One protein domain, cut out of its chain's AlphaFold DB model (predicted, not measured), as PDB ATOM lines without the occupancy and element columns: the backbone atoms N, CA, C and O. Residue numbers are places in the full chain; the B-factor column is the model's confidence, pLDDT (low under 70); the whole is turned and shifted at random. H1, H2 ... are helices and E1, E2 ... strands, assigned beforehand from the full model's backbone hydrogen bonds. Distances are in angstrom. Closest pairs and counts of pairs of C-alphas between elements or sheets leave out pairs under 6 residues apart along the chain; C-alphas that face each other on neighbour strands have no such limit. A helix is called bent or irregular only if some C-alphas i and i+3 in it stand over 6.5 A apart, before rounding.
ATOM      1  N   VAL A 154     103.328 106.422 143.463       84.88
ATOM      2  CA  VAL A 154     104.609 106.711 142.804       84.88
ATOM      3  C   VAL A 154     105.701 105.711 143.196       84.88
ATOM      4  O   VAL A 154     106.428 105.246 142.325       84.88
ATOM      5  N   LYS A 155     105.830 105.363 144.484       81.94
ATOM      6  CA  LYS A 155     106.910 104.500 145.003       81.94
ATOM      7  C   LYS A 155     106.777 103.060 144.521       81.94
ATOM      8  O   LYS A 155     107.771 102.407 144.225       81.94
ATOM      9  N   ALA A 156     105.551 102.552 144.524       75.00
ATOM     10  CA  ALA A 156     105.270 101.132 144.402       75.00
ATOM     11  C   ALA A 156     103.959 100.889 143.631       75.00
ATOM     12  O   ALA A 156     103.052 100.248 144.175       75.00
ATOM     13  N   PRO A 157     103.818 101.428 142.399       81.12
ATOM     14  CA  PRO A 157     102.654 101.132 141.577       81.12
ATOM     15  C   PRO A 157     102.590  99.631 141.308       81.12
ATOM     16  O   PRO A 157     103.615  98.990 141.058       81.12
ATOM     17  N   ALA A 158     101.383  99.071 141.346       78.69
ATOM     18  CA  ALA A 158     101.196  97.672 140.999       78.69
ATOM     19  C   ALA A 158     101.661  97.386 139.562       78.69
ATOM     20  O   ALA A 158     101.396  98.170 138.650       78.69
ATOM     21  N   GLY A 159     102.359  96.265 139.372       73.00
ATOM     22  CA  GLY A 159     102.998  95.917 138.097       73.00
ATOM     23  C   GLY A 159     104.256  96.724 137.768       73.00
ATOM     24  O   GLY A 159     104.745  96.646 136.645       73.00
ATOM     25  N   GLY A 160     104.783  97.505 138.715       75.31
ATOM     26  CA  GLY A 160     106.038  98.227 138.539       75.31
ATOM     27  C   GLY A 160     107.242  97.291 138.370       75.31
ATOM     28  O   GLY A 160     107.334  96.243 139.002       75.31
ATOM     29  N   ASN A 161     108.211  97.705 137.552       68.19
ATOM     30  CA  ASN A 161     109.416  96.908 137.272       68.19
ATOM     31  C   ASN A 161     110.457  96.945 138.405       68.19
ATOM     32  O   ASN A 161     111.357  96.110 138.436       68.19
ATOM     33  N   LEU A 162     110.360  97.923 139.312       74.00
ATOM     34  CA  LEU A 162     111.345  98.152 140.376       74.00
ATOM     35  C   LEU A 162     111.128  97.246 141.592       74.00
ATOM     36  O   LEU A 162     112.090  96.766 142.187       74.00
ATOM     37  N   LEU A 163     109.864  97.026 141.959       80.38
ATOM     38  CA  LEU A 163     109.476  96.270 143.143       80.38
ATOM     39  C   LEU A 163     108.467  95.198 142.753       80.38
ATOM     40  O   LEU A 163     107.401  95.503 142.224       80.38
ATOM     41  N   GLN A 164     108.771  93.946 143.078       82.56
ATOM     42  CA  GLN A 164     107.796  92.868 142.982       82.56
ATOM     43  C   GLN A 164     107.019  92.782 144.288       82.56
ATOM     44  O   GLN A 164     107.603  92.539 145.345       82.56
ATOM     45  N   ILE A 165     105.704  92.970 144.210       86.38
ATOM     46  CA  ILE A 165     104.823  92.997 145.377       86.38
ATOM     47  C   ILE A 165     103.862  91.817 145.312       86.38
ATOM     48  O   ILE A 165     103.346  91.475 144.245       86.38
ATOM     49  N   ARG A 166     103.616  91.184 146.456       86.38
ATOM     50  CA  ARG A 166     102.545  90.198 146.646       86.38
ATOM     51  C   ARG A 166     101.714  90.561 147.853       86.38
ATOM     52  O   ARG A 166     102.259  91.055 148.834       86.38
ATOM     53  N   ARG A 167     100.404  90.339 147.769       85.69
ATOM     54  CA  ARG A 167      99.423  90.927 148.684       85.69
ATOM     55  C   ARG A 167      98.515  89.871 149.288       85.69
ATOM     56  O   ARG A 167      97.980  89.022 148.580       85.69
ATOM     57  N   CYS A 168      98.263  89.984 150.581       79.38
ATOM     58  CA  CYS A 168      97.113  89.370 151.228       79.38
ATOM     59  C   CYS A 168      96.208  90.482 151.753       79.38
ATOM     60  O   CYS A 168      96.679  91.375 152.453       79.38
ATOM     61  N   ILE A 169      94.927  90.446 151.392       80.56
ATOM     62  CA  ILE A 169      93.965  91.506 151.714       80.56
ATOM     63  C   ILE A 169      93.022  91.015 152.805       80.56
ATOM     64  O   ILE A 169      92.554  89.878 152.767       80.56
ATOM     65  N   SER A 170      92.714  91.877 153.768       78.25
ATOM     66  CA  SER A 170      91.734  91.601 154.811       78.25
ATOM     67  C   SER A 170      90.746  92.755 154.971       78.25
ATOM     68  O   SER A 170      91.056  93.695 155.710       78.25
ATOM     69  N   PRO A 171      89.609  92.756 154.243       78.44
ATOM     70  CA  PRO A 171      88.588  93.787 154.390       78.44
ATOM     71  C   PRO A 171      87.716  93.581 155.630       78.44
ATOM     72  O   PRO A 171      87.574  92.465 156.132       78.44
ATOM     73  N   ASP A 172      87.084  94.671 156.048       76.81
ATOM     74  CA  ASP A 172      86.145  94.728 157.159       76.81
ATOM     75  C   ASP A 172      85.170  95.907 157.016       76.81
ATOM     76  O   ASP A 172      85.485  96.910 156.357       76.81
ATOM     77  N   SER A 173      84.013  95.839 157.679       74.31
ATOM     78  CA  SER A 173      83.113  96.984 157.813       74.31
ATOM     79  C   SER A 173      82.670  97.248 159.246       74.31
ATOM     80  O   SER A 173      82.201  96.370 159.954       74.31
ATOM     81  N   SER A 174      82.768  98.511 159.668       66.12
ATOM     82  CA  SER A 174      82.569  98.925 161.055       66.12
ATOM     83  C   SER A 174      81.563 100.076 161.181       66.12
ATOM     84  O   SER A 174      81.877 101.191 160.753       66.12
ATOM     85  N   PRO A 175      80.392  99.876 161.816       63.78
ATOM     86  CA  PRO A 175      79.454 100.960 162.107       63.78
ATOM     87  C   PRO A 175      79.965 101.811 163.282       63.78
ATOM     88  O   PRO A 175      79.950 101.372 164.430       63.78
ATOM     89  N   GLN A 176      80.426 103.042 163.028       62.44
ATOM     90  CA  GLN A 176      80.934 103.963 164.058       62.44
ATOM     91  C   GLN A 176      80.493 105.409 163.797       62.44
ATOM     92  O   GLN A 176      80.398 105.856 162.661       62.44
ATOM     93  N   ALA A 177      80.240 106.187 164.852       55.75
ATOM     94  CA  ALA A 177      79.945 107.627 164.752       55.75
ATOM     95  C   ALA A 177      78.894 108.025 163.681       55.75
ATOM     96  O   ALA A 177      79.020 109.071 163.045       55.75
ATOM     97  N   ASN A 178      77.832 107.221 163.531       57.66
ATOM     98  CA  ASN A 178      76.743 107.365 162.545       57.66
ATOM     99  C   ASN A 178      77.106 107.087 161.071       57.66
ATOM    100  O   ASN A 178      76.276 107.356 160.203       57.66
ATOM    101  N   TYR A 179      78.285 106.531 160.794       64.38
ATOM    102  CA  TYR A 179      78.704 106.066 159.470       64.38
ATOM    103  C   TYR A 179      79.068 104.582 159.520       64.38
ATOM    104  O   TYR A 179      79.571 104.102 160.535       64.38
ATOM    105  N   ASP A 180      78.875 103.881 158.407       71.56
ATOM    106  CA  ASP A 180      79.449 102.553 158.221       71.56
ATOM    107  C   ASP A 180      80.791 102.743 157.515       71.56
ATOM    108  O   ASP A 180      80.848 103.303 156.424       71.56
ATOM    109  N   TYR A 181      81.895 102.362 158.150       79.81
ATOM    110  CA  TYR A 181      83.227 102.471 157.557       79.81
ATOM    111  C   TYR A 181      83.598 101.168 156.868       79.81
ATOM    112  O   TYR A 181      83.325 100.100 157.399       79.81
ATOM    113  N   PHE A 182      84.256 101.259 155.719       83.56
ATOM    114  CA  PHE A 182      84.920 100.145 155.063       83.56
ATOM    115  C   PHE A 182      86.425 100.312 155.210       83.56
ATOM    116  O   PHE A 182      86.993 101.325 154.784       83.56
ATOM    117  N   CYS A 183      87.055  99.323 155.827       84.50
ATOM    118  CA  CYS A 183      88.494  99.273 156.037       84.50
ATOM    119  C   CYS A 183      89.045  98.019 155.371       84.50
ATOM    120  O   CYS A 183      88.346  97.022 155.225       84.50
ATOM    121  N   ALA A 184      90.309  98.056 154.972       83.44
ATOM    122  CA  ALA A 184      91.009  96.851 154.565       83.44
ATOM    123  C   ALA A 184      92.463  96.934 155.005       83.44
ATOM    124  O   ALA A 184      93.076  98.000 154.950       83.44
ATOM    125  N   THR A 185      93.006  95.804 155.432       84.19
ATOM    126  CA  THR A 185      94.427  95.647 155.733       84.19
ATOM    127  C   THR A 185      95.100  94.905 154.589       84.19
ATOM    128  O   THR A 185      94.536  93.959 154.049       84.19
ATOM    129  N   GLU A 186      96.308  95.320 154.229       84.94
ATOM    130  CA  GLU A 186      97.194  94.573 153.344       84.94
ATOM    131  C   GLU A 186      98.392  94.044 154.126       84.94
ATOM    132  O   GLU A 186      99.044  94.782 154.871       84.94
ATOM    133  N   GLU A 187      98.722  92.781 153.895       83.69
ATOM    134  CA  GLU A 187     100.056  92.236 154.124       83.69
ATOM    135  C   GLU A 187     100.779  92.157 152.783       83.69
ATOM    136  O   GLU A 187     100.260  91.584 151.824       83.69
ATOM    137  N   LEU A 188     101.959  92.761 152.711       85.50
ATOM    138  CA  LEU A 188     102.774  92.894 151.517       85.50
ATOM    139  C   LEU A 188     104.071  92.107 151.688       85.50
ATOM    140  O   LEU A 188     104.763  92.252 152.696       85.50
ATOM    141  N   LEU A 189     104.425  91.334 150.668       85.25
ATOM    142  CA  LEU A 189     105.768  90.798 150.465       85.25
ATOM    143  C   LEU A 189     106.398  91.590 149.324       85.25
ATOM    144  O   LEU A 189     105.893  91.542 148.203       85.25
ATOM    145  N   ILE A 190     107.459  92.337 149.614       86.25
ATOM    146  CA  ILE A 190     108.108  93.252 148.667       86.25
ATOM    147  C   ILE A 190     109.516  92.740 148.362       86.25
ATOM    148  O   ILE A 190     110.272  92.443 149.284       86.25
ATOM    149  N   ARG A 191     109.881  92.651 147.081       82.38
ATOM    150  CA  ARG A 191     111.237  92.299 146.635       82.38
ATOM    151  C   ARG A 191     111.786  93.330 145.670       82.38
ATOM    152  O   ARG A 191     111.053  93.817 144.813       82.38
ATOM    153  N   GLU A 192     113.082  93.577 145.766       74.88
ATOM    154  CA  GLU A 192     113.833  94.323 144.759       74.88
ATOM    155  C   GLU A 192     114.147  93.418 143.554       74.88
ATOM    156  O   GLU A 192     114.296  92.197 143.685       74.88
ATOM    157  N   ALA A 193     114.193  93.997 142.356       61.62
ATOM    158  CA  ALA A 193     114.463  93.259 141.128       61.62
ATOM    159  C   ALA A 193     115.978  92.972 140.948       61.62
ATOM    160  O   ALA A 193     116.690  93.807 140.405       61.62
ATOM    161  N   LEU A 194     116.417  91.754 141.321       56.94
ATOM    162  CA  LEU A 194     117.699  91.059 140.998       56.94
ATOM    163  C   LEU A 194     119.008  91.463 141.741       56.94
ATOM    164  O   LEU A 194     119.133  92.610 142.157       56.94
ATOM    165  N   PRO A 195     120.027  90.554 141.832       52.81
ATOM    166  CA  PRO A 195     120.059  89.162 141.360       52.81
ATOM    167  C   PRO A 195     120.061  88.069 142.447       52.81
ATOM    168  O   PRO A 195     120.471  88.248 143.590       52.81
ATOM    169  N   GLU A 196     119.599  86.898 142.003       60.25
ATOM    170  CA  GLU A 196     119.404  85.638 142.717       60.25
ATOM    171  C   GLU A 196     120.707  84.846 142.876       60.25
ATOM    172  O   GLU A 196     121.204  84.281 141.905       60.25
ATOM    173  N   ARG A 197     121.211  84.710 144.104       49.12
ATOM    174  CA  ARG A 197     121.996  83.545 144.541       49.12
ATOM    175  C   ARG A 197     121.738  83.328 146.024       49.12
ATOM    176  O   ARG A 197     122.035  84.205 146.826       49.12
ATOM    177  N   TYR A 198     121.207  82.164 146.378       53.97
ATOM    178  CA  TYR A 198     121.316  81.663 147.741       53.97
ATOM    179  C   TYR A 198     122.542  80.748 147.765       53.97
ATOM    180  O   TYR A 198     122.467  79.662 147.193       53.97
ATOM    181  N   PRO A 199     123.693  81.175 148.306       49.47
ATOM    182  CA  PRO A 199     124.731  80.217 148.654       49.47
ATOM    183  C   PRO A 199     124.144  79.233 149.675       49.47
ATOM    184  O   PRO A 199     123.484  79.656 150.626       49.47
ATOM    185  N   ASP A 200     124.359  77.933 149.462       56.28
ATOM    186  CA  ASP A 200     123.814  76.861 150.311       56.28
ATOM    187  C   ASP A 200     124.221  77.010 151.793       56.28
ATOM    188  O   ASP A 200     123.540  76.495 152.677       56.28
ATOM    189  N   GLU A 201     125.294  77.754 152.077       53.62
ATOM    190  CA  GLU A 201     125.833  77.953 153.425       53.62
ATOM    191  C   GLU A 201     125.053  78.994 154.264       53.62
ATOM    192  O   GLU A 201     125.059  78.883 155.485       53.62
ATOM    193  N   ASP A 202     124.297  79.918 153.639       58.69
ATOM    194  CA  ASP A 202     123.543  81.009 154.307       58.69
ATOM    195  C   ASP A 202     122.077  81.120 153.822       58.69
ATOM    196  O   ASP A 202     121.461  82.195 153.767       58.69
ATOM    197  N   PHE A 203     121.473  80.001 153.420       73.00
ATOM    198  CA  PHE A 203     120.102  79.987 152.913       73.00
ATOM    199  C   PHE A 203     119.067  80.279 154.021       73.00
ATOM    200  O   PHE A 203     118.749  79.432 154.857       73.00
ATOM    201  N   ASN A 204     118.465  81.475 153.985       76.06
ATOM    202  CA  ASN A 204     117.319  81.829 154.822       76.06
ATOM    203  C   ASN A 204     115.995  81.679 154.039       76.06
ATOM    204  O   ASN A 204     115.658  82.564 153.244       76.06
ATOM    205  N   PRO A 205     115.173  80.640 154.306       75.94
ATOM    206  CA  PRO A 205     113.882  80.451 153.637       75.94
ATOM    207  C   PRO A 205     112.854  81.538 153.976       75.94
ATOM    208  O   PRO A 205     111.799  81.613 153.356       75.94
ATOM    209  N   TRP A 206     113.132  82.394 154.954       76.38
ATOM    210  CA  TRP A 206     112.287  83.519 155.350       76.38
ATOM    211  C   TRP A 206     112.900  84.873 154.964       76.38
ATOM    212  O   TRP A 206     112.386  85.909 155.377       76.38
ATOM    213  N   GLY A 207     113.990  84.865 154.190       73.69
ATOM    214  CA  GLY A 207     114.675  86.050 153.681       73.69
ATOM    215  C   GLY A 207     114.348  86.361 152.217       73.69
ATOM    216  O   GLY A 207     113.555  85.677 151.565       73.69
ATOM    217  N   GLY A 208     114.974  87.419 151.694       75.00
ATOM    218  CA  GLY A 208     114.841  87.827 150.289       75.00
ATOM    219  C   GLY A 208     113.555  88.593 149.958       75.00
ATOM    220  O   GLY A 208     113.181  88.672 148.786       75.00
ATOM    221  N   PHE A 209     112.850  89.109 150.969       79.38
ATOM    222  CA  PHE A 209     111.712  90.023 150.830       79.38
ATOM    223  C   PHE A 209     111.551  90.874 152.102       79.38
ATOM    224  O   PHE A 209     111.926  90.457 153.197       79.38
ATOM    225  N   GLN A 210     110.942  92.049 151.966       83.38
ATOM    226  CA  GLN A 210     110.448  92.857 153.076       83.38
ATOM    227  C   GLN A 210     108.972  92.523 153.319       83.38
ATOM    228  O   GLN A 210     108.156  92.577 152.398       83.38
ATOM    229  N   HIS A 211     108.620  92.184 154.561       82.88
ATOM    230  CA  HIS A 211     107.230  91.994 154.969       82.88
ATOM    231  C   HIS A 211     106.685  93.279 155.590       82.88
ATOM    232  O   HIS A 211     107.183  93.730 156.622       82.88
ATOM    233  N   VAL A 212     105.647  93.850 154.985       82.88
ATOM    234  CA  VAL A 212     104.995  95.077 155.459       82.88
ATOM    235  C   VAL A 212     103.524  94.794 155.698       82.88
ATOM    236  O   VAL A 212     102.862  94.200 154.857       82.88
ATOM    237  N   ARG A 213     102.979  95.257 156.822       82.31
ATOM    238  CA  ARG A 213     101.534  95.242 157.068       82.31
ATOM    239  C   ARG A 213     101.033  96.667 157.204       82.31
ATOM    240  O   ARG A 213     101.656  97.463 157.897       82.31
ATOM    241  N   ARG A 214      99.899  96.981 156.579       85.62
ATOM    242  CA  ARG A 214      99.346  98.341 156.581       85.62
ATOM    243  C   ARG A 214      97.833  98.367 156.381       85.62
ATOM    244  O   ARG A 214      97.292  97.501 155.703       85.62
ATOM    245  N   SER A 215      97.160  99.398 156.890       87.38
ATOM    246  CA  SER A 215      95.770  99.689 156.504       87.38
ATOM    247  C   SER A 215      95.740 100.438 155.167       87.38
ATOM    248  O   SER A 215      96.455 101.429 154.986       87.38
ATOM    249  N   MET A 216      94.877 100.005 154.255       89.81
ATOM    250  CA  MET A 216      94.500 100.745 153.050       89.81
ATOM    251  C   MET A 216      93.678 101.991 153.415       89.81
ATOM    252  O   MET A 216      93.281 102.184 154.567       89.81
ATOM    253  N   LEU A 217      93.398 102.843 152.425       91.25
ATOM    254  CA  LEU A 217      92.493 103.985 152.572       91.25
ATOM    255  C   LEU A 217      91.150 103.577 153.209       91.25
ATOM    256  O   LEU A 217      90.388 102.817 152.630       91.25
ATOM    257  N   CYS A 218      90.817 104.129 154.373       89.62
ATOM    258  CA  CYS A 218      89.502 103.930 154.981       89.62
ATOM    259  C   CYS A 218      88.438 104.752 154.229       89.62
ATOM    260  O   CYS A 218      88.647 105.934 153.947       89.62
ATOM    261  N   THR A 219      87.280 104.158 153.939       87.12
ATOM    262  CA  THR A 219      86.159 104.825 153.245       87.12
ATOM    263  C   THR A 219      84.848 104.627 154.000       87.12
ATOM    264  O   THR A 219      84.803 103.880 154.973       87.12
ATOM    265  N   THR A 220      83.773 105.302 153.589       79.31
ATOM    266  CA  THR A 220      82.426 105.045 154.128       79.31
ATOM    267  C   THR A 220      81.539 104.268 153.156       79.31
ATOM    268  O   THR A 220      81.648 104.411 151.935       79.31
ATOM    269  N   ILE A 221      80.614 103.502 153.720       71.12
ATOM    270  CA  ILE A 221      79.504 102.807 153.077       71.12
ATOM    271  C   ILE A 221      78.209 103.508 153.510       71.12
ATOM    272  O   ILE A 221      78.107 104.030 154.624       71.12
ATOM    273  N   ALA A 222      77.224 103.548 152.614       57.47
ATOM    274  CA  ALA A 222      75.893 104.045 152.933       57.47
ATOM    275  C   ALA A 222      75.275 103.233 154.083       57.47
ATOM    276  O   ALA A 222      75.306 102.000 154.071       57.47
ATOM    277  N   ARG A 223      74.719 103.942 155.070       53.44
ATOM    278  CA  ARG A 223      74.235 103.360 156.327       53.44
ATOM    279  C   ARG A 223      73.197 102.260 156.082       53.44
ATOM    280  O   ARG A 223      72.098 102.563 155.627       53.44
ATOM    281  N   GLY A 224      73.518 101.022 156.456       46.09
ATOM    282  CA  GLY A 224      72.609  99.874 156.350       46.09
ATOM    283  C   GLY A 224      72.379  99.334 154.931       46.09
ATOM    284  O   GLY A 224      71.630  98.375 154.781       46.09
ATOM    285  N   GLU A 225      73.046  99.891 153.917       50.03
ATOM    286  CA  GLU A 225      72.921  99.507 152.497       50.03
ATOM    287  C   GLU A 225      74.227  98.866 151.972       50.03
ATOM    288  O   GLU A 225      74.549  98.890 150.783       50.03
ATOM    289  N   GLY A 226      75.033  98.299 152.878       56.84
ATOM    290  CA  GLY A 226      76.337  97.705 152.582       56.84
ATOM    291  C   GLY A 226      76.261  96.350 151.883       56.84
ATOM    292  O   GLY A 226      76.616  95.320 152.465       56.84
ATOM    293  N   SER A 227      75.843  96.345 150.617       59.53
ATOM    294  CA  SER A 227      75.898  95.154 149.767       59.53
ATOM    295  C   SER A 227      77.346  94.755 149.436       59.53
ATOM    296  O   SER A 227      78.262  95.583 149.456       59.53
ATOM    297  N   THR A 228      77.564  93.489 149.066       63.97
ATOM    298  CA  THR A 228      78.861  93.021 148.542       63.97
ATOM    299  C   THR A 228      79.335  93.868 147.357       63.97
ATOM    300  O   THR A 228      80.522  94.170 147.272       63.97
ATOM    301  N   ALA A 229      78.427  94.281 146.463       61.56
ATOM    302  CA  ALA A 229      78.756  95.104 145.299       61.56
ATOM    303  C   ALA A 229      79.249  96.497 145.716       61.56
ATOM    304  O   ALA A 229      80.292  96.953 145.251       61.56
ATOM    305  N   SER A 230      78.561  97.131 146.670       66.69
ATOM    306  CA  SER A 230      78.956  98.430 147.218       66.69
ATOM    307  C   SER A 230      80.334  98.352 147.878       66.69
ATOM    308  O   SER A 230      81.196  99.184 147.604       66.69
ATOM    309  N   LYS A 231      80.588  97.320 148.691       75.00
ATOM    310  CA  LYS A 231      81.896  97.105 149.330       75.00
ATOM    311  C   LYS A 231      83.000  96.803 148.306       75.00
ATOM    312  O   LYS A 231      84.099  97.338 148.421       75.00
ATOM    313  N   ALA A 232      82.704  96.032 147.260       72.69
ATOM    314  CA  ALA A 232      83.636  95.777 146.161       72.69
ATOM    315  C   ALA A 232      84.005  97.067 145.410       72.69
ATOM    316  O   ALA A 232      85.185  97.315 145.162       72.69
ATOM    317  N   ALA A 233      83.024  97.927 145.118       74.75
ATOM    318  CA  ALA A 233      83.257  99.230 144.499       74.75
ATOM    319  C   ALA A 233      84.133 100.138 145.379       74.75
ATOM    320  O   ALA A 233      85.049 100.791 144.873       74.75
ATOM    321  N   LYS A 234      83.915 100.139 146.704       82.00
ATOM    322  CA  LYS A 234      84.784 100.860 147.649       82.00
ATOM    323  C   LYS A 234      86.200 100.287 147.668       82.00
ATOM    324  O   LYS A 234      87.149 101.060 147.631       82.00
ATOM    325  N   MET A 235      86.362  98.965 147.628       82.94
ATOM    326  CA  MET A 235      87.688  98.347 147.563       82.94
ATOM    327  C   MET A 235      88.441  98.722 146.278       82.94
ATOM    328  O   MET A 235      89.613  99.081 146.338       82.94
ATOM    329  N   ILE A 236      87.767  98.720 145.122       80.44
ATOM    330  CA  ILE A 236      88.351  99.170 143.845       80.44
ATOM    331  C   ILE A 236      88.754 100.641 143.922       80.44
ATOM    332  O   ILE A 236      89.842 101.005 143.484       80.44
ATOM    333  N   HIS A 237      87.904 101.485 144.509       85.94
ATOM    334  CA  HIS A 237      88.232 102.887 144.734       85.94
ATOM    335  C   HIS A 237      89.497 103.040 145.589       85.94
ATOM    336  O   HIS A 237      90.416 103.749 145.189       85.94
ATOM    337  N   MET A 238      89.594 102.326 146.715       89.38
ATOM    338  CA  MET A 238      90.777 102.339 147.585       89.38
ATOM    339  C   MET A 238      92.050 101.945 146.825       89.38
ATOM    340  O   MET A 238      93.074 102.620 146.941       89.38
ATOM    341  N   ILE A 239      91.972 100.891 146.007       87.56
ATOM    342  CA  ILE A 239      93.090 100.410 145.184       87.56
ATOM    343  C   ILE A 239      93.490 101.457 144.152       87.56
ATOM    344  O   ILE A 239      94.668 101.799 144.065       87.56
ATOM    345  N   ASN A 240      92.528 102.003 143.409       87.38
ATOM    346  CA  ASN A 240      92.785 102.991 142.366       87.38
ATOM    347  C   ASN A 240      93.328 104.300 142.942       87.38
ATOM    348  O   ASN A 240      94.174 104.939 142.319       87.38
ATOM    349  N   VAL A 241      92.906 104.706 144.143       90.44
ATOM    350  CA  VAL A 241      93.490 105.865 144.828       90.44
ATOM    351  C   VAL A 241      94.983 105.637 145.087       90.44
ATOM    352  O   VAL A 241      95.783 106.503 144.742       90.44
ATOM    353  N   GLU A 242      95.383 104.473 145.596       90.38
ATOM    354  CA  GLU A 242      96.789 104.201 145.928       90.38
ATOM    355  C   GLU A 242      97.646 103.674 144.762       90.38
ATOM    356  O   GLU A 242      98.861 103.761 144.858       90.38
ATOM    357  N   ASN A 243      97.065 103.165 143.669       86.25
ATOM    358  CA  ASN A 243      97.813 102.544 142.556       86.25
ATOM    359  C   ASN A 243      97.564 103.195 141.188       86.25
ATOM    360  O   ASN A 243      98.340 102.971 140.265       86.25
ATOM    361  N   GLY A 244      96.525 104.020 141.045       83.25
ATOM    362  CA  GLY A 244      96.052 104.515 139.750       83.25
ATOM    363  C   GLY A 244      95.072 103.544 139.081       83.25
ATOM    364  O   GLY A 244      95.113 102.343 139.333       83.25
ATOM    365  N   GLY A 245      94.164 104.075 138.254       76.69
ATOM    366  CA  GLY A 245      93.090 103.288 137.628       76.69
ATOM    367  C   GLY A 245      93.586 102.225 136.643       76.69
ATOM    368  O   GLY A 245      93.029 101.130 136.594       76.69
ATOM    369  N   ASP A 246      94.671 102.514 135.924       80.19
ATOM    370  CA  ASP A 246      95.206 101.634 134.877       80.19
ATOM    371  C   ASP A 246      95.903 100.382 135.443       80.19
ATOM    372  O   ASP A 246      96.035  99.368 134.761       80.19
ATOM    373  N   ASN A 247      96.286 100.410 136.724       81.88
ATOM    374  CA  ASN A 247      97.068  99.353 137.370       81.88
ATOM    375  C   ASN A 247      96.209  98.312 138.104       81.88
ATOM    376  O   ASN A 247      96.741  97.444 138.796       81.88
ATOM    377  N   LEU A 248      94.881  98.363 137.972       80.06
ATOM    378  CA  LEU A 248      93.979  97.475 138.713       80.06
ATOM    379  C   LEU A 248      94.209  95.988 138.393       80.06
ATOM    380  O   LEU A 248      94.150  95.152 139.295       80.06
ATOM    381  N   GLN A 249      94.489  95.643 137.131       77.56
ATOM    382  CA  GLN A 249      94.754  94.249 136.752       77.56
ATOM    383  C   GLN A 249      96.108  93.758 137.261       77.56
ATOM    384  O   GLN A 249      96.203  92.642 137.766       77.56
ATOM    385  N   ALA A 250      97.133  94.611 137.207       81.88
ATOM    386  CA  ALA A 250      98.428  94.303 137.797       81.88
ATOM    387  C   ALA A 250      98.301  94.098 139.313       81.88
ATOM    388  O   ALA A 250      98.778  93.100 139.840       81.88
ATOM    389  N   TYR A 251      97.553  94.968 139.999       85.62
ATOM    390  CA  TYR A 251      97.284  94.836 141.430       85.62
ATOM    391  C   TYR A 251      96.607  93.502 141.758       85.62
ATOM    392  O   TYR A 251      96.993  92.830 142.710       85.62
ATOM    393  N   ARG A 252      95.625  93.076 140.956       77.38
ATOM    394  CA  ARG A 252      94.968  91.768 141.125       77.38
ATOM    395  C   ARG A 252      95.935  90.609 140.982       77.38
ATOM    396  O   ARG A 252      95.892  89.702 141.805       77.38
ATOM    397  N   ALA A 253      96.821  90.667 139.991       77.12
ATOM    398  CA  ALA A 253      97.846  89.653 139.782       77.12
ATOM    399  C   ALA A 253      98.863  89.572 140.933       77.12
ATOM    400  O   ALA A 253      99.564  88.570 141.059       77.12
ATOM    401  N   GLU A 254      98.936  90.584 141.803       83.25
ATOM    402  CA  GLU A 254      99.750  90.571 143.020       83.25
ATOM    403  C   GLU A 254      99.026  89.932 144.221       83.25
ATOM    404  O   GLU A 254      99.684  89.547 145.187       83.25
ATOM    405  N   VAL A 255      97.694  89.786 144.197       80.44
ATOM    406  CA  VAL A 255      96.925  89.226 145.322       80.44
ATOM    407  C   VAL A 255      97.091  87.704 145.385       80.44
ATOM    408  O   VAL A 255      96.871  86.993 144.410       80.44
ATOM    409  N   ARG A 256      97.488  87.188 146.551       76.62
ATOM    410  CA  ARG A 256      97.680  85.753 146.842       76.62
ATOM    411  C   ARG A 256      96.688  85.214 147.871       76.62
ATOM    412  O   ARG A 256      96.466  84.009 147.935       76.62
ATOM    413  N   GLY A 257      96.065  86.094 148.655       73.06
ATOM    414  CA  GLY A 257      95.094  85.705 149.674       73.06
ATOM    415  C   GLY A 257      94.088  86.801 150.005       73.06
ATOM    416  O   GLY A 257      94.373  87.994 149.877       73.06
ATOM    417  N   PHE A 258      92.904  86.376 150.440       71.88
ATOM    418  CA  PHE A 258      91.826  87.254 150.876       71.88
ATOM    419  C   PHE A 258      91.160  86.700 152.135       71.88
ATOM    420  O   PHE A 258      90.594  85.607 152.111       71.88
ATOM    421  N   LEU A 259      91.216  87.443 153.236       69.69
ATOM    422  CA  LEU A 259      90.694  87.034 154.541       69.69
ATOM    423  C   LEU A 259      89.584  87.991 154.976       69.69
ATOM    424  O   LEU A 259      89.833  89.162 155.203       69.69
ATOM    425  N   SER A 260      88.367  87.495 155.134       63.00
ATOM    426  CA  SER A 260      87.239  88.294 155.608       63.00
ATOM    427  C   SER A 260      86.645  87.634 156.834       63.00
ATOM    428  O   SER A 260      86.518  86.408 156.854       63.00
ATOM    429  N   ASP A 261      86.225  88.437 157.809       57.69
ATOM    430  CA  ASP A 261      85.324  87.946 158.843       57.69
ATOM    431  C   ASP A 261      83.901  87.759 158.264       57.69
ATOM    432  O   ASP A 261      83.686  87.991 157.072       57.69
ATOM    433  N   GLN A 262      82.967  87.214 159.041       52.31
ATOM    434  CA  GLN A 262      81.721  86.556 158.601       52.31
ATOM    435  C   GLN A 262      80.692  87.409 157.814       52.31
ATOM    436  O   GLN A 262      79.552  86.974 157.635       52.31
ATOM    437  N   GLY A 263      81.062  88.593 157.324       56.44
ATOM    438  CA  GLY A 263      80.221  89.510 156.559       56.44
ATOM    439  C   GLY A 263      80.124  89.260 155.042       56.44
ATOM    440  O   GLY A 263      80.668  88.315 154.460       56.44
ATOM    441  N   THR A 264      79.398  90.162 154.371       60.25
ATOM    442  CA  THR A 264      79.192  90.193 152.906       60.25
ATOM    443  C   THR A 264      80.489  90.427 152.110       60.25
ATOM    444  O   THR A 264      80.524  90.228 150.892       60.25
ATOM    445  N   GLU A 265      81.565  90.796 152.798       66.00
ATOM    446  CA  GLU A 265      82.930  91.019 152.334       66.00
ATOM    447  C   GLU A 265      83.558  89.770 151.716       66.00
ATOM    448  O   GLU A 265      84.299  89.869 150.738       66.00
ATOM    449  N   ARG A 266      83.192  88.573 152.190       61.53
ATOM    450  CA  ARG A 266      83.619  87.311 151.566       61.53
ATOM    451  C   ARG A 266      83.187  87.219 150.102       61.53
ATOM    452  O   ARG A 266      83.896  86.647 149.274       61.53
ATOM    453  N   GLY A 267      82.031  87.792 149.773       59.22
ATOM    454  CA  GLY A 267      81.543  87.867 148.401       59.22
ATOM    455  C   GLY A 267      82.395  88.774 147.508       59.22
ATOM    456  O   GLY A 267      82.359  88.612 146.293       59.22
ATOM    457  N   ILE A 268      83.199  89.681 148.078       66.31
ATOM    458  CA  ILE A 268      84.057  90.588 147.308       66.31
ATOM    459  C   ILE A 268      85.156  89.799 146.598       66.31
ATOM    460  O   ILE A 268      85.381  90.036 145.420       66.31
ATOM    461  N   ALA A 269      85.789  88.829 147.266       63.44
ATOM    462  CA  ALA A 269      86.805  87.974 146.642       63.44
ATOM    463  C   ALA A 269      86.263  87.221 145.416       63.44
ATOM    464  O   ALA A 269      86.953  87.087 144.411       63.44
ATOM    465  N   ARG A 270      85.003  86.767 145.492       55.84
ATOM    466  CA  ARG A 270      84.322  86.031 144.413       55.84
ATOM    467  C   ARG A 270      83.882  86.936 143.264       55.84
ATOM    468  O   ARG A 270      83.919  86.514 142.115       55.84
ATOM    469  N   ASN A 271      83.474  88.164 143.584       51.22
ATOM    470  CA  ASN A 271      82.867  89.114 142.650       51.22
ATOM    471  C   ASN A 271      83.803  90.271 142.269       51.22
ATOM    472  O   ASN A 271      83.350  91.266 141.700       51.22
ATOM    473  N   PHE A 272      85.092  90.187 142.603       56.22
ATOM    474  CA  PHE A 272      86.064  91.214 142.252       56.22
ATOM    475  C   PHE A 272      86.112  91.330 140.713       56.22
ATOM    476  O   PHE A 272      86.380  90.332 140.045       56.22
ATOM    477  N   PRO A 273      85.771  92.484 140.106       42.25
ATOM    478  CA  PRO A 273      85.202  92.478 138.756       42.25
ATOM    479  C   PRO A 273      86.226  92.218 137.645       42.25
ATOM    480  O   PRO A 273      86.991  93.115 137.333       42.25
ATOM    481  N   SER A 274      86.201  91.024 137.046       38.75
ATOM    482  CA  SER A 274      86.652  90.636 135.688       38.75
ATOM    483  C   SER A 274      87.974  91.207 135.104       38.75
ATOM    484  O   SER A 274      88.151  92.407 134.890       38.75
ATOM    485  N   GLY A 275      88.896  90.301 134.736       36.22
ATOM    486  CA  GLY A 275      89.939  90.519 133.715       36.22
ATOM    487  C   GLY A 275      91.310  89.871 133.988       36.22
ATOM    488  O   GLY A 275      91.967  90.209 134.959       36.22
ATOM    489  N   ALA A 276      91.730  88.968 133.093       32.91
ATOM    490  CA  ALA A 276      93.023  88.268 132.920       32.91
ATOM    491  C   ALA A 276      93.672  87.489 134.089       32.91
ATOM    492  O   ALA A 276      94.251  86.441 133.820       32.91
ATOM    493  N   CYS A 277      93.569  87.910 135.353       35.78
ATOM    494  CA  CYS A 277      94.085  87.126 136.484       35.78
ATOM    495  C   CYS A 277      92.909  86.559 137.291       35.78
ATOM    496  O   CYS A 277      92.285  87.249 138.099       35.78
ATOM    497  N   GLY A 278      92.520  85.329 136.950       40.66
ATOM    498  CA  GLY A 278      91.349  84.651 137.495       40.66
ATOM    499  C   GLY A 278      91.514  84.254 138.964       40.66
ATOM    500  O   GLY A 278      92.520  83.676 139.344       40.66
ATOM    501  N   ALA A 279      90.457  84.507 139.742       49.75
ATOM    502  CA  ALA A 279      90.170  83.993 141.086       49.75
ATOM    503  C   ALA A 279      91.076  84.469 142.245       49.75
ATOM    504  O   ALA A 279      92.051  83.832 142.628       49.75
ATOM    505  N   ILE A 280      90.644  85.538 142.928       48.59
ATOM    506  CA  ILE A 280      91.116  85.853 144.284       48.59
ATOM    507  C   ILE A 280      90.614  84.764 145.249       48.59
ATOM    508  O   ILE A 280      89.408  84.524 145.364       48.59
ATOM    509  N   HIS A 281      91.517  84.129 145.997       49.44
ATOM    510  CA  HIS A 281      91.144  83.112 146.979       49.44
ATOM    511  C   HIS A 281      90.599  83.694 148.275       49.44
ATOM    512  O   HIS A 281      91.332  84.306 149.048       49.44
ATOM    513  N   SER A 282      89.331  83.398 148.569       48.84
ATOM    514  CA  SER A 282      88.777  83.604 149.905       48.84
ATOM    515  C   SER A 282      89.251  82.505 150.862       48.84
ATOM    516  O   SER A 282      88.952  81.321 150.660       48.84
ATOM    517  N   THR A 283      89.927  82.884 151.933       43.38
ATOM    518  CA  THR A 283      90.231  82.025 153.079       43.38
ATOM    519  C   THR A 283      89.037  82.042 154.033       43.38
ATOM    520  O   THR A 283      88.472  83.101 154.306       43.38
ATOM    521  N   VAL A 284      88.586  80.863 154.475       38.78
ATOM    522  CA  VAL A 284      87.421  80.736 155.361       38.78
ATOM    523  C   VAL A 284      87.849  81.099 156.781       38.78
ATOM    524  O   VAL A 284      88.593  80.359 157.414       38.78
ATOM    525  N   ALA A 285      87.387  82.245 157.276       40.88
ATOM    526  CA  ALA A 285      87.307  82.497 158.709       40.88
ATOM    527  C   ALA A 285      86.260  81.555 159.321       40.88
ATOM    528  O   ALA A 285      85.255  81.232 158.675       40.88
ATOM    529  N   ALA A 286      86.514  81.093 160.541       34.78
ATOM    530  CA  ALA A 286      85.665  80.146 161.245       34.78
ATOM    531  C   ALA A 286      84.207  80.634 161.248       34.78
ATOM    532  O   ALA A 286      83.928  81.730 161.728       34.78
ATOM    533  N   GLN A 287      83.278  79.834 160.714       33.62
ATOM    534  CA  GLN A 287      81.843  80.097 160.832       33.62
ATOM    535  C   GLN A 287      81.407  79.816 162.266       33.62
ATOM    536  O   GLN A 287      81.472  78.685 162.726       33.62
ATOM    537  N   GLU A 288      80.957  80.846 162.960       37.81
ATOM    538  CA  GLU A 288      80.127  80.755 164.154       37.81
ATOM    539  C   GLU A 288      79.570  82.148 164.443       37.81
ATOM    540  O   GLU A 288      80.310  83.117 164.575       37.81
ATOM    541  N   GLU A 543      92.295  86.169 162.215       45.38
ATOM    542  CA  GLU A 543      91.124  87.066 162.290       45.38
ATOM    543  C   GLU A 543      91.325  88.284 163.222       45.38
ATOM    544  O   GLU A 543      90.681  89.314 163.051       45.38
ATOM    545  N   ARG A 544      92.267  88.230 164.178       42.16
ATOM    546  CA  ARG A 544      92.493  89.336 165.137       42.16
ATOM    547  C   ARG A 544      92.944  90.652 164.521       42.16
ATOM    548  O   ARG A 544      92.859  91.690 165.172       42.16
ATOM    549  N   HIS A 545      93.495  90.623 163.312       50.62
ATOM    550  CA  HIS A 545      93.942  91.852 162.661       50.62
ATOM    551  C   HIS A 545      92.761  92.655 162.124       50.62
ATOM    552  O   HIS A 545      92.756  93.870 162.279       50.62
ATOM    553  N   THR A 546      91.742  91.970 161.607       52.19
ATOM    554  CA  THR A 546      90.459  92.549 161.196       52.19
ATOM    555  C   THR A 546      89.785  93.245 162.384       52.19
ATOM    556  O   THR A 546      89.453  94.420 162.322       52.19
ATOM    557  N   GLU A 547      89.760  92.605 163.555       51.94
ATOM    558  CA  GLU A 547      89.149  93.178 164.765       51.94
ATOM    559  C   GLU A 547      89.849  94.433 165.314       51.94
ATOM    560  O   GLU A 547      89.209  95.362 165.821       51.94
ATOM    561  N   ARG A 548      91.175  94.524 165.150       58.97
ATOM    562  CA  ARG A 548      91.914  95.758 165.451       58.97
ATOM    563  C   ARG A 548      91.501  96.921 164.550       58.97
ATOM    564  O   ARG A 548      91.614  98.069 164.987       58.97
ATOM    565  N   GLU A 549      90.999  96.665 163.341       66.38
ATOM    566  CA  GLU A 549      90.512  97.725 162.458       66.38
ATOM    567  C   GLU A 549      89.249  98.382 163.033       66.38
ATOM    568  O   GLU A 549      89.211  99.615 163.113       66.38
ATOM    569  N   HIS A 550      88.291  97.606 163.557       65.50
ATOM    570  CA  HIS A 550      87.121  98.130 164.279       65.50
ATOM    571  C   HIS A 550      87.508  99.019 165.464       65.50
ATOM    572  O   HIS A 550      87.010 100.143 165.602       65.50
ATOM    573  N   VAL A 551      88.420  98.531 166.313       64.50
ATOM    574  CA  VAL A 551      88.922  99.292 167.467       64.50
ATOM    575  C   VAL A 551      89.606 100.571 166.993       64.50
ATOM    576  O   VAL A 551      89.361 101.638 167.553       64.50
ATOM    577  N   GLY A 552      90.406 100.499 165.928       66.25
ATOM    578  CA  GLY A 552      91.075 101.654 165.337       66.25
ATOM    579  C   GLY A 552      90.100 102.723 164.836       66.25
ATOM    580  O   GLY A 552      90.301 103.903 165.118       66.25
ATOM    581  N   VAL A 553      89.017 102.336 164.150       72.31
ATOM    582  CA  VAL A 553      87.977 103.275 163.684       72.31
ATOM    583  C   VAL A 553      87.241 103.897 164.870       72.31
ATOM    584  O   VAL A 553      87.035 105.109 164.901       72.31
ATOM    585  N   ASN A 554      86.887 103.093 165.874       67.81
ATOM    586  CA  ASN A 554      86.239 103.564 167.097       67.81
ATOM    587  C   ASN A 554      87.124 104.586 167.843       67.81
ATOM    588  O   ASN A 554      86.679 105.680 168.194       67.81
ATOM    589  N   VAL A 555      88.414 104.278 168.006       69.44
ATOM    590  CA  VAL A 555      89.408 105.180 168.602       69.44
ATOM    591  C   VAL A 555      89.546 106.467 167.783       69.44
ATOM    592  O   VAL A 555      89.499 107.554 168.360       69.44
ATOM    593  N   ALA A 556      89.655 106.376 166.456       73.12
ATOM    594  CA  ALA A 556      89.771 107.534 165.569       73.12
ATOM    595  C   ALA A 556      88.522 108.437 165.591       73.12
ATOM    596  O   ALA A 556      88.639 109.663 165.481       73.12
ATOM    597  N   ALA A 557      87.341 107.838 165.764       66.00
ATOM    598  CA  ALA A 557      86.063 108.531 165.869       66.00
ATOM    599  C   ALA A 557      85.852 109.221 167.225       66.00
ATOM    600  O   ALA A 557      85.259 110.302 167.273       66.00
ATOM    601  N   ASN A 558      86.348 108.617 168.311       58.62
ATOM    602  CA  ASN A 558      86.072 109.057 169.681       58.62
ATOM    603  C   ASN A 558      87.225 109.807 170.373       58.62
ATOM    604  O   ASN A 558      86.978 110.463 171.385       58.62
ATOM    605  N   ARG A 559      88.465 109.765 169.863       54.22
ATOM    606  CA  ARG A 559      89.604 110.513 170.436       54.22
ATOM    607  C   ARG A 559      89.882 111.824 169.684       54.22
ATOM    608  O   ARG A 559      89.893 111.870 168.456       54.22
ATOM    609  N   GLY A 560      90.153 112.900 170.428       47.94
ATOM    610  CA  GLY A 560      90.616 114.200 169.912       47.94
ATOM    611  C   GLY A 560      89.542 115.290 169.747       47.94
ATOM    612  O   GLY A 560      88.464 115.243 170.332       47.94
ATOM    613  N   LEU A 561      89.884 116.315 168.958       41.72
ATOM    614  CA  LEU A 561      89.141 117.570 168.759       41.72
ATOM    615  C   LEU A 561      87.700 117.394 168.216       41.72
ATOM    616  O   LEU A 561      87.500 117.449 167.005       41.72
ATOM    617  N   THR A 562      86.696 117.293 169.104       43.97
ATOM    618  CA  THR A 562      85.235 117.182 168.818       43.97
ATOM    619  C   THR A 562      84.838 115.999 167.914       43.97
ATOM    620  O   THR A 562      85.699 115.372 167.309       43.97
ATOM    621  N   LYS A 563      83.537 115.650 167.834       50.19
ATOM    622  CA  LYS A 563      83.033 114.553 166.976       50.19
ATOM    623  C   LYS A 563      83.632 114.666 165.566       50.19
ATOM    624  O   LYS A 563      83.296 115.588 164.823       50.19
ATOM    625  N   ALA A 564      84.544 113.757 165.232       58.81
ATOM    626  CA  ALA A 564      85.264 113.785 163.973       58.81
ATOM    627  C   ALA A 564      84.306 113.437 162.825       58.81
ATOM    628  O   ALA A 564      83.610 112.428 162.872       58.81
ATOM    629  N   GLY A 565      84.262 114.281 161.792       69.06
ATOM    630  CA  GLY A 565      83.586 113.922 160.543       69.06
ATOM    631  C   GLY A 565      84.306 112.761 159.838       69.06
ATOM    632  O   GLY A 565      85.487 112.531 160.118       69.06
ATOM    633  N   PRO A 566      83.653 112.086 158.877       76.62
ATOM    634  CA  PRO A 566      84.138 110.836 158.280       76.62
ATOM    635  C   PRO A 566      85.557 110.948 157.709       76.62
ATOM    636  O   PRO A 566      86.404 110.114 158.001       76.62
ATOM    637  N   ALA A 567      85.874 112.051 157.020       83.00
ATOM    638  CA  ALA A 567      87.218 112.311 156.491       83.00
ATOM    639  C   ALA A 567      88.329 112.279 157.564       83.00
ATOM    640  O   ALA A 567      89.428 111.798 157.311       83.00
ATOM    641  N   ILE A 568      88.048 112.808 158.763       84.06
ATOM    642  CA  ILE A 568      89.026 112.841 159.861       84.06
ATOM    643  C   ILE A 568      89.189 111.463 160.492       84.06
ATOM    644  O   ILE A 568      90.300 111.099 160.863       84.06
ATOM    645  N   VAL A 569      88.103 110.695 160.605       79.62
ATOM    646  CA  VAL A 569      88.174 109.309 161.087       79.62
ATOM    647  C   VAL A 569      89.031 108.479 160.135       79.62
ATOM    648  O   VAL A 569      89.976 107.828 160.581       79.62
ATOM    649  N   CYS A 570      88.778 108.588 158.827       86.19
ATOM    650  CA  CYS A 570      89.540 107.875 157.811       86.19
ATOM    651  C   CYS A 570      91.036 108.228 157.832       86.19
ATOM    652  O   CYS A 570      91.863 107.319 157.810       86.19
ATOM    653  N   CYS A 571      91.402 109.516 157.922       87.12
ATOM    654  CA  CYS A 571      92.817 109.902 157.939       87.12
ATOM    655  C   CYS A 571      93.524 109.533 159.255       87.12
ATOM    656  O   CYS A 571      94.678 109.115 159.246       87.12
ATOM    657  N   ARG A 572      92.838 109.626 160.403       84.56
ATOM    658  CA  ARG A 572      93.402 109.229 161.705       84.56
ATOM    659  C   ARG A 572      93.599 107.730 161.831       84.56
ATOM    660  O   ARG A 572      94.556 107.311 162.472       84.56
ATOM    661  N   LYS A 573      92.751 106.922 161.189       85.12
ATOM    662  CA  LYS A 573      92.940 105.466 161.146       85.12
ATOM    663  C   LYS A 573      94.308 105.077 160.570       85.12
ATOM    664  O   LYS A 573      94.824 104.016 160.912       85.12
ATOM    665  N   ARG A 574      94.898 105.936 159.731       88.31
ATOM    666  CA  ARG A 574      96.213 105.743 159.104       88.31
ATOM    667  C   ARG A 574      97.318 106.619 159.697       88.31
ATOM    668  O   ARG A 574      98.365 106.757 159.073       88.31
ATOM    669  N   GLN A 575      97.115 107.192 160.885       86.62
ATOM    670  CA  GLN A 575      98.093 108.095 161.500       86.62
ATOM    671  C   GLN A 575      99.486 107.465 161.619       86.62
ATOM    672  O   GLN A 575     100.461 108.131 161.304       86.62
ATOM    673  N   ASP A 576      99.577 106.184 161.993       86.94
ATOM    674  CA  ASP A 576     100.863 105.525 162.238       86.94
ATOM    675  C   ASP A 576     101.696 105.483 160.948       86.94
ATOM    676  O   ASP A 576     102.876 105.801 160.957       86.94
ATOM    677  N   GLN A 577     101.040 105.247 159.809       90.50
ATOM    678  CA  GLN A 577     101.672 105.228 158.487       90.50
ATOM    679  C   GLN A 577     102.121 106.629 158.040       90.50
ATOM    680  O   GLN A 577     103.119 106.773 157.344       90.50
ATOM    681  N   VAL A 578     101.383 107.675 158.424       89.12
ATOM    682  CA  VAL A 578     101.789 109.069 158.181       89.12
ATOM    683  C   VAL A 578     102.970 109.450 159.073       89.12
ATOM    684  O   VAL A 578     103.860 110.163 158.623       89.12
ATOM    685  N   LEU A 579     102.989 108.995 160.326       83.75
ATOM    686  CA  LEU A 579     104.090 109.245 161.253       83.75
ATOM    687  C   LEU A 579     105.370 108.541 160.788       83.75
ATOM    688  O   LEU A 579     106.405 109.194 160.737       83.75
ATOM    689  N   GLU A 580     105.277 107.279 160.356       85.75
ATOM    690  CA  GLU A 580     106.378 106.546 159.712       85.75
ATOM    691  C   GLU A 580     106.927 107.312 158.496       85.75
ATOM    692  O   GLU A 580     108.134 107.502 158.383       85.75
ATOM    693  N   MET A 581     106.042 107.839 157.640       84.94
ATOM    694  CA  MET A 581     106.416 108.643 156.468       84.94
ATOM    695  C   MET A 581     107.114 109.966 156.832       84.94
ATOM    696  O   MET A 581     107.918 110.482 156.061       84.94
ATOM    697  N   ILE A 582     106.781 110.565 157.978       81.00
ATOM    698  CA  ILE A 582     107.433 111.794 158.458       81.00
ATOM    699  C   ILE A 582     108.789 111.481 159.103       81.00
ATOM    700  O   ILE A 582     109.677 112.333 159.072       81.00
ATOM    701  N   ASP A 583     108.938 110.298 159.698       77.06
ATOM    702  CA  ASP A 583     110.168 109.862 160.362       77.06
ATOM    703  C   ASP A 583     111.226 109.336 159.371       77.06
ATOM    704  O   ASP A 583     112.412 109.354 159.695       77.06
ATOM    705  N   ASP A 584     110.833 108.924 158.159       78.19
ATOM    706  CA  ASP A 584     111.758 108.588 157.067       78.19
ATOM    707  C   ASP A 584     112.189 109.835 156.271       78.19
ATOM    708  O   ASP A 584     111.368 110.582 155.738       78.19
ATOM    709  N   GLU A 585     113.500 110.051 156.138       74.81
ATOM    710  CA  GLU A 585     114.079 111.235 155.486       74.81
ATOM    711  C   GLU A 585     113.700 111.365 153.997       74.81
ATOM    712  O   GLU A 585     113.396 112.462 153.501       74.81
ATOM    713  N   LYS A 586     113.675 110.246 153.260       76.38
ATOM    714  CA  LYS A 586     113.345 110.236 151.827       76.38
ATOM    715  C   LYS A 586     111.857 110.497 151.626       76.38
ATOM    716  O   LYS A 586     111.468 111.231 150.712       76.38
ATOM    717  N   GLU A 587     111.017 109.920 152.477       83.06
ATOM    718  CA  GLU A 587     109.569 110.117 152.419       83.06
ATOM    719  C   GLU A 587     109.156 111.523 152.881       83.06
ATOM    720  O   GLU A 587     108.316 112.166 152.241       83.06
ATOM    721  N   LEU A 588     109.820 112.074 153.899       79.44
ATOM    722  CA  LEU A 588     109.640 113.460 154.325       79.44
ATOM    723  C   LEU A 588     110.006 114.445 153.210       79.44
ATOM    724  O   LEU A 588     109.272 115.407 152.961       79.44
ATOM    725  N   GLN A 608      87.883 108.356 138.755       79.25
ATOM    726  CA  GLN A 608      86.442 108.573 138.926       79.25
ATOM    727  C   GLN A 608      85.932 109.788 138.156       79.25
ATOM    728  O   GLN A 608      84.763 109.810 137.782       79.25
ATOM    729  N   LEU A 609      86.773 110.809 137.996       83.69
ATOM    730  CA  LEU A 609      86.403 112.116 137.470       83.69
ATOM    731  C   LEU A 609      87.514 112.641 136.562       83.69
ATOM    732  O   LEU A 609      88.696 112.565 136.896       83.69
ATOM    733  N   SER A 610      87.128 113.259 135.451       83.38
ATOM    734  CA  SER A 610      88.046 114.022 134.607       83.38
ATOM    735  C   SER A 610      88.621 115.228 135.359       83.38
ATOM    736  O   SER A 610      88.018 115.765 136.294       83.38
ATOM    737  N   ALA A 611      89.782 115.725 134.920       80.62
ATOM    738  CA  ALA A 611      90.395 116.921 135.506       80.62
ATOM    739  C   ALA A 611      89.442 118.134 135.496       80.62
ATOM    740  O   ALA A 611      89.423 118.918 136.450       80.62
ATOM    741  N   PHE A 612      88.616 118.247 134.451       79.56
ATOM    742  CA  PHE A 612      87.582 119.270 134.338       79.56
ATOM    743  C   PHE A 612      86.509 119.117 135.424       79.56
ATOM    744  O   PHE A 612      86.220 120.079 136.136       79.56
ATOM    745  N   GLU A 613      85.970 117.916 135.626       82.00
ATOM    746  CA  GLU A 613      84.963 117.654 136.661       82.00
ATOM    747  C   GLU A 613      85.501 117.915 138.069       82.00
ATOM    748  O   GLU A 613      84.840 118.591 138.860       82.00
ATOM    749  N   VAL A 614      86.729 117.480 138.376       81.44
ATOM    750  CA  VAL A 614      87.335 117.749 139.690       81.44
ATOM    751  C   VAL A 614      87.524 119.252 139.914       81.44
ATOM    752  O   VAL A 614      87.289 119.743 141.023       81.44
ATOM    753  N   SER A 615      87.906 120.007 138.877       78.75
ATOM    754  CA  SER A 615      88.105 121.459 138.983       78.75
ATOM    755  C   SER A 615      86.828 122.200 139.404       78.75
ATOM    756  O   SER A 615      86.915 123.148 140.186       78.75
ATOM    757  N   ARG A 616      85.654 121.704 138.986       82.69
ATOM    758  CA  ARG A 616      84.334 122.261 139.326       82.69
ATOM    759  C   ARG A 616      83.865 121.923 140.741       82.69
ATOM    760  O   ARG A 616      82.958 122.581 141.244       82.69
ATOM    761  N   LEU A 617      84.467 120.926 141.391       80.50
ATOM    762  CA  LEU A 617      84.126 120.557 142.763       80.50
ATOM    763  C   LEU A 617      84.751 121.514 143.780       80.50
ATOM    764  O   LEU A 617      85.945 121.829 143.711       80.50
ATOM    765  N   LEU A 618      83.964 121.880 144.794       79.81
ATOM    766  CA  LEU A 618      84.451 122.560 145.989       79.81
ATOM    767  C   LEU A 618      85.442 121.660 146.750       79.81
ATOM    768  O   LEU A 618      85.297 120.435 146.739       79.81
ATOM    769  N   PRO A 619      86.408 122.222 147.503       77.62
ATOM    770  CA  PRO A 619      87.389 121.425 148.242       77.62
ATOM    771  C   PRO A 619      86.765 120.349 149.142       77.62
ATOM    772  O   PRO A 619      87.260 119.229 149.193       77.62
ATOM    773  N   GLN A 620      85.653 120.656 149.818       74.75
ATOM    774  CA  GLN A 620      84.944 119.700 150.680       74.75
ATOM    775  C   GLN A 620      84.330 118.531 149.897       74.75
ATOM    776  O   GLN A 620      84.337 117.410 150.400       74.75
ATOM    777  N   GLN A 621      83.858 118.781 148.672       79.25
ATOM    778  CA  GLN A 621      83.311 117.754 147.784       79.25
ATOM    779  C   GLN A 621      84.419 116.838 147.249       79.25
ATOM    780  O   GLN A 621      84.232 115.636 147.118       79.25
ATOM    781  N   ARG A 622      85.622 117.370 147.003       84.50
ATOM    782  CA  ARG A 622      86.774 116.533 146.627       84.50
ATOM    783  C   ARG A 622      87.162 115.577 147.759       84.50
ATOM    784  O   ARG A 622      87.420 114.405 147.507       84.50
ATOM    785  N   TRP A 623      87.142 116.052 149.007       86.50
ATOM    786  CA  TRP A 623      87.357 115.195 150.179       86.50
ATOM    787  C   TRP A 623      86.240 114.164 150.364       86.50
ATOM    788  O   TRP A 623      86.533 113.023 150.714       86.50
ATOM    789  N   SER A 624      84.978 114.526 150.101       80.81
ATOM    790  CA  SER A 624      83.867 113.572 150.190       80.81
ATOM    791  C   SER A 624      83.967 112.456 149.166       80.81
ATOM    792  O   SER A 624      83.689 111.317 149.525       80.81
ATOM    793  N   ARG A 625      84.445 112.754 147.951       83.94
ATOM    794  CA  ARG A 625      84.741 111.739 146.933       83.94
ATOM    795  C   ARG A 625      85.914 110.843 147.322       83.94
ATOM    796  O   ARG A 625      85.787 109.630 147.238       83.94
ATOM    797  N   LEU A 626      87.016 111.415 147.822       88.75
ATOM    798  CA  LEU A 626      88.201 110.637 148.220       88.75
ATOM    799  C   LEU A 626      87.905 109.617 149.329       88.75
ATOM    800  O   LEU A 626      88.446 108.522 149.315       88.75
ATOM    801  N   TYR A 627      87.076 109.974 150.308       88.19
ATOM    802  CA  TYR A 627      86.729 109.074 151.417       88.19
ATOM    803  C   TYR A 627      85.361 108.394 151.225       88.19
ATOM    804  O   TYR A 627      84.881 107.687 152.114       88.19
ATOM    805  N   GLY A 628      84.722 108.603 150.071       78.75
ATOM    806  CA  GLY A 628      83.468 107.968 149.677       78.75
ATOM    807  C   GLY A 628      82.265 108.285 150.568       78.75
ATOM    808  O   GLY A 628      81.410 107.410 150.709       78.75
ATOM    809  N   TYR A 629      82.219 109.480 151.177       76.50
ATOM    810  CA  TYR A 629      81.093 109.977 151.991       76.50
ATOM    811  C   TYR A 629      80.227 111.023 151.276       76.50
ATOM    812  O   TYR A 629      79.423 111.698 151.920       76.50
ATOM    813  N   ALA A 630      80.398 111.204 149.962       68.00
ATOM    814  CA  ALA A 630      79.477 112.017 149.175       68.00
ATOM    815  C   ALA A 630      78.123 111.306 149.037       68.00
ATOM    816  O   ALA A 630      78.074 110.078 148.951       68.00
ATOM    817  N   GLU A 631      77.037 112.075 148.955       59.50
ATOM    818  CA  GLU A 631      75.683 111.532 148.765       59.50
ATOM    819  C   GLU A 631      75.621 110.652 147.511       59.50
ATOM    820  O   GLU A 631      75.101 109.540 147.536       59.50
ATOM    821  N   GLU A 632      76.254 111.094 146.424       59.53
ATOM    822  CA  GLU A 632      76.247 110.346 145.169       59.53
ATOM    823  C   GLU A 632      77.085 109.059 145.238       59.53
ATOM    824  O   GLU A 632      76.885 108.164 144.426       59.53
TER     825      GLU A 632
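Overview. This is residues 154 to 288, 543 to 588 and 608 to 632 of the 781 residues of the protein "Hypothetical protein" of Symbiodinium microadriaticum (UniProt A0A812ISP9). The long hairpin E1 and E2 makes the backbone of a twisted, branched sheet of six strands, with H1 and H3 over one face and H4 over the opposite face. H5 is over E2, H9 grazes the sheet with H8 beyond it, and residues 199 to 206 stick out past the last residue of E2. The printed part has 206 residues with nine named helices and six named strands, in the order E1 E2 E3 E4 H1 H2 E5 H3 E6 H4 H5 H6 H7 H8 H9. The sheet and class are mixed; the whole is compact, radius of gyration of the C-alphas 18.3 A, spans 58 by 45 by 36 A.

Along the chain. E1, residues 163 to 176, begins at C-alpha (109.476, 96.270, 143.143), bends by 60 degrees at residue 166 and is 36.2 A long. E2, residues 179 to 192, is 39.9 A long. E3 is residues 210 to 215, E4 219 to 221, E5 255 to 260, E6 282 to 284. H1, residues 228 to 243, is 22.0 A long; H4, residues 544 to 558, 21.2 A. H2 is residues 245 to 254, irregular, with C-alphas 246 and 249 7.6 A apart. H3 is residues 266 to 271, H5 566 to 573, H6 575 to 583, H7 585 to 588, H8 611 to 616; H9, residues 619 to 626, ends at C-alpha (88.201, 110.637, 148.220).

Arrangement. E1 E2 E3 are a meander, each strand the antiparallel neighbour of the one before, with N 168 and O 187 at 2.8 A and N 188 and O 212 at 2.7 A. E4 is antiparallel to E2, N 221 and O 180 at 2.7 A. E5 is parallel to E1, N 256 and O 167 at 2.8 A. E5, H3, E6 form a strand-helix-strand unit, parallel strands joined through a helix, with a right-handed crossover; N 283 and O 258 are 2.8 A apart. H4 is over E1 and E2, C-alphas of Ser 174 and His 550 closest at 5.6 A. With residues 228 to 232 alone, H1 touches H3, C-alphas of Ala 232 and Ile 268 closest at 5.3 A. H2 is on the sheet, over none of its strands. H6 is only just not on it, with 4 pairs of C-alphas within 10 A; H7 only just touches H6, only at the corner, with 3 pairs within 8 A. H8 is close but not clearly touching H9, C-alphas of Val 614 and Arg 622 closest at 7.1 A. Every O i to N i+4 pair is within hydrogen-bond range in H1, H5, H6, H8 and H9; H2 has 4 of 6, H3 1 of 2, H4 10 of 11, and H7 is too short for one.

Size, cuts and confidence. The C-alphas farthest apart, Glu 201 and Arg 616, are 62.3 A apart. Residues 289 to 542 and 589 to 607 are not printed, with C-alpha gaps of 12.8 A and 28.3 A. The link E2 to E3 is long. Mean pLDDT of the printed part is 71.0, with residues 259 to 288 among those under 70.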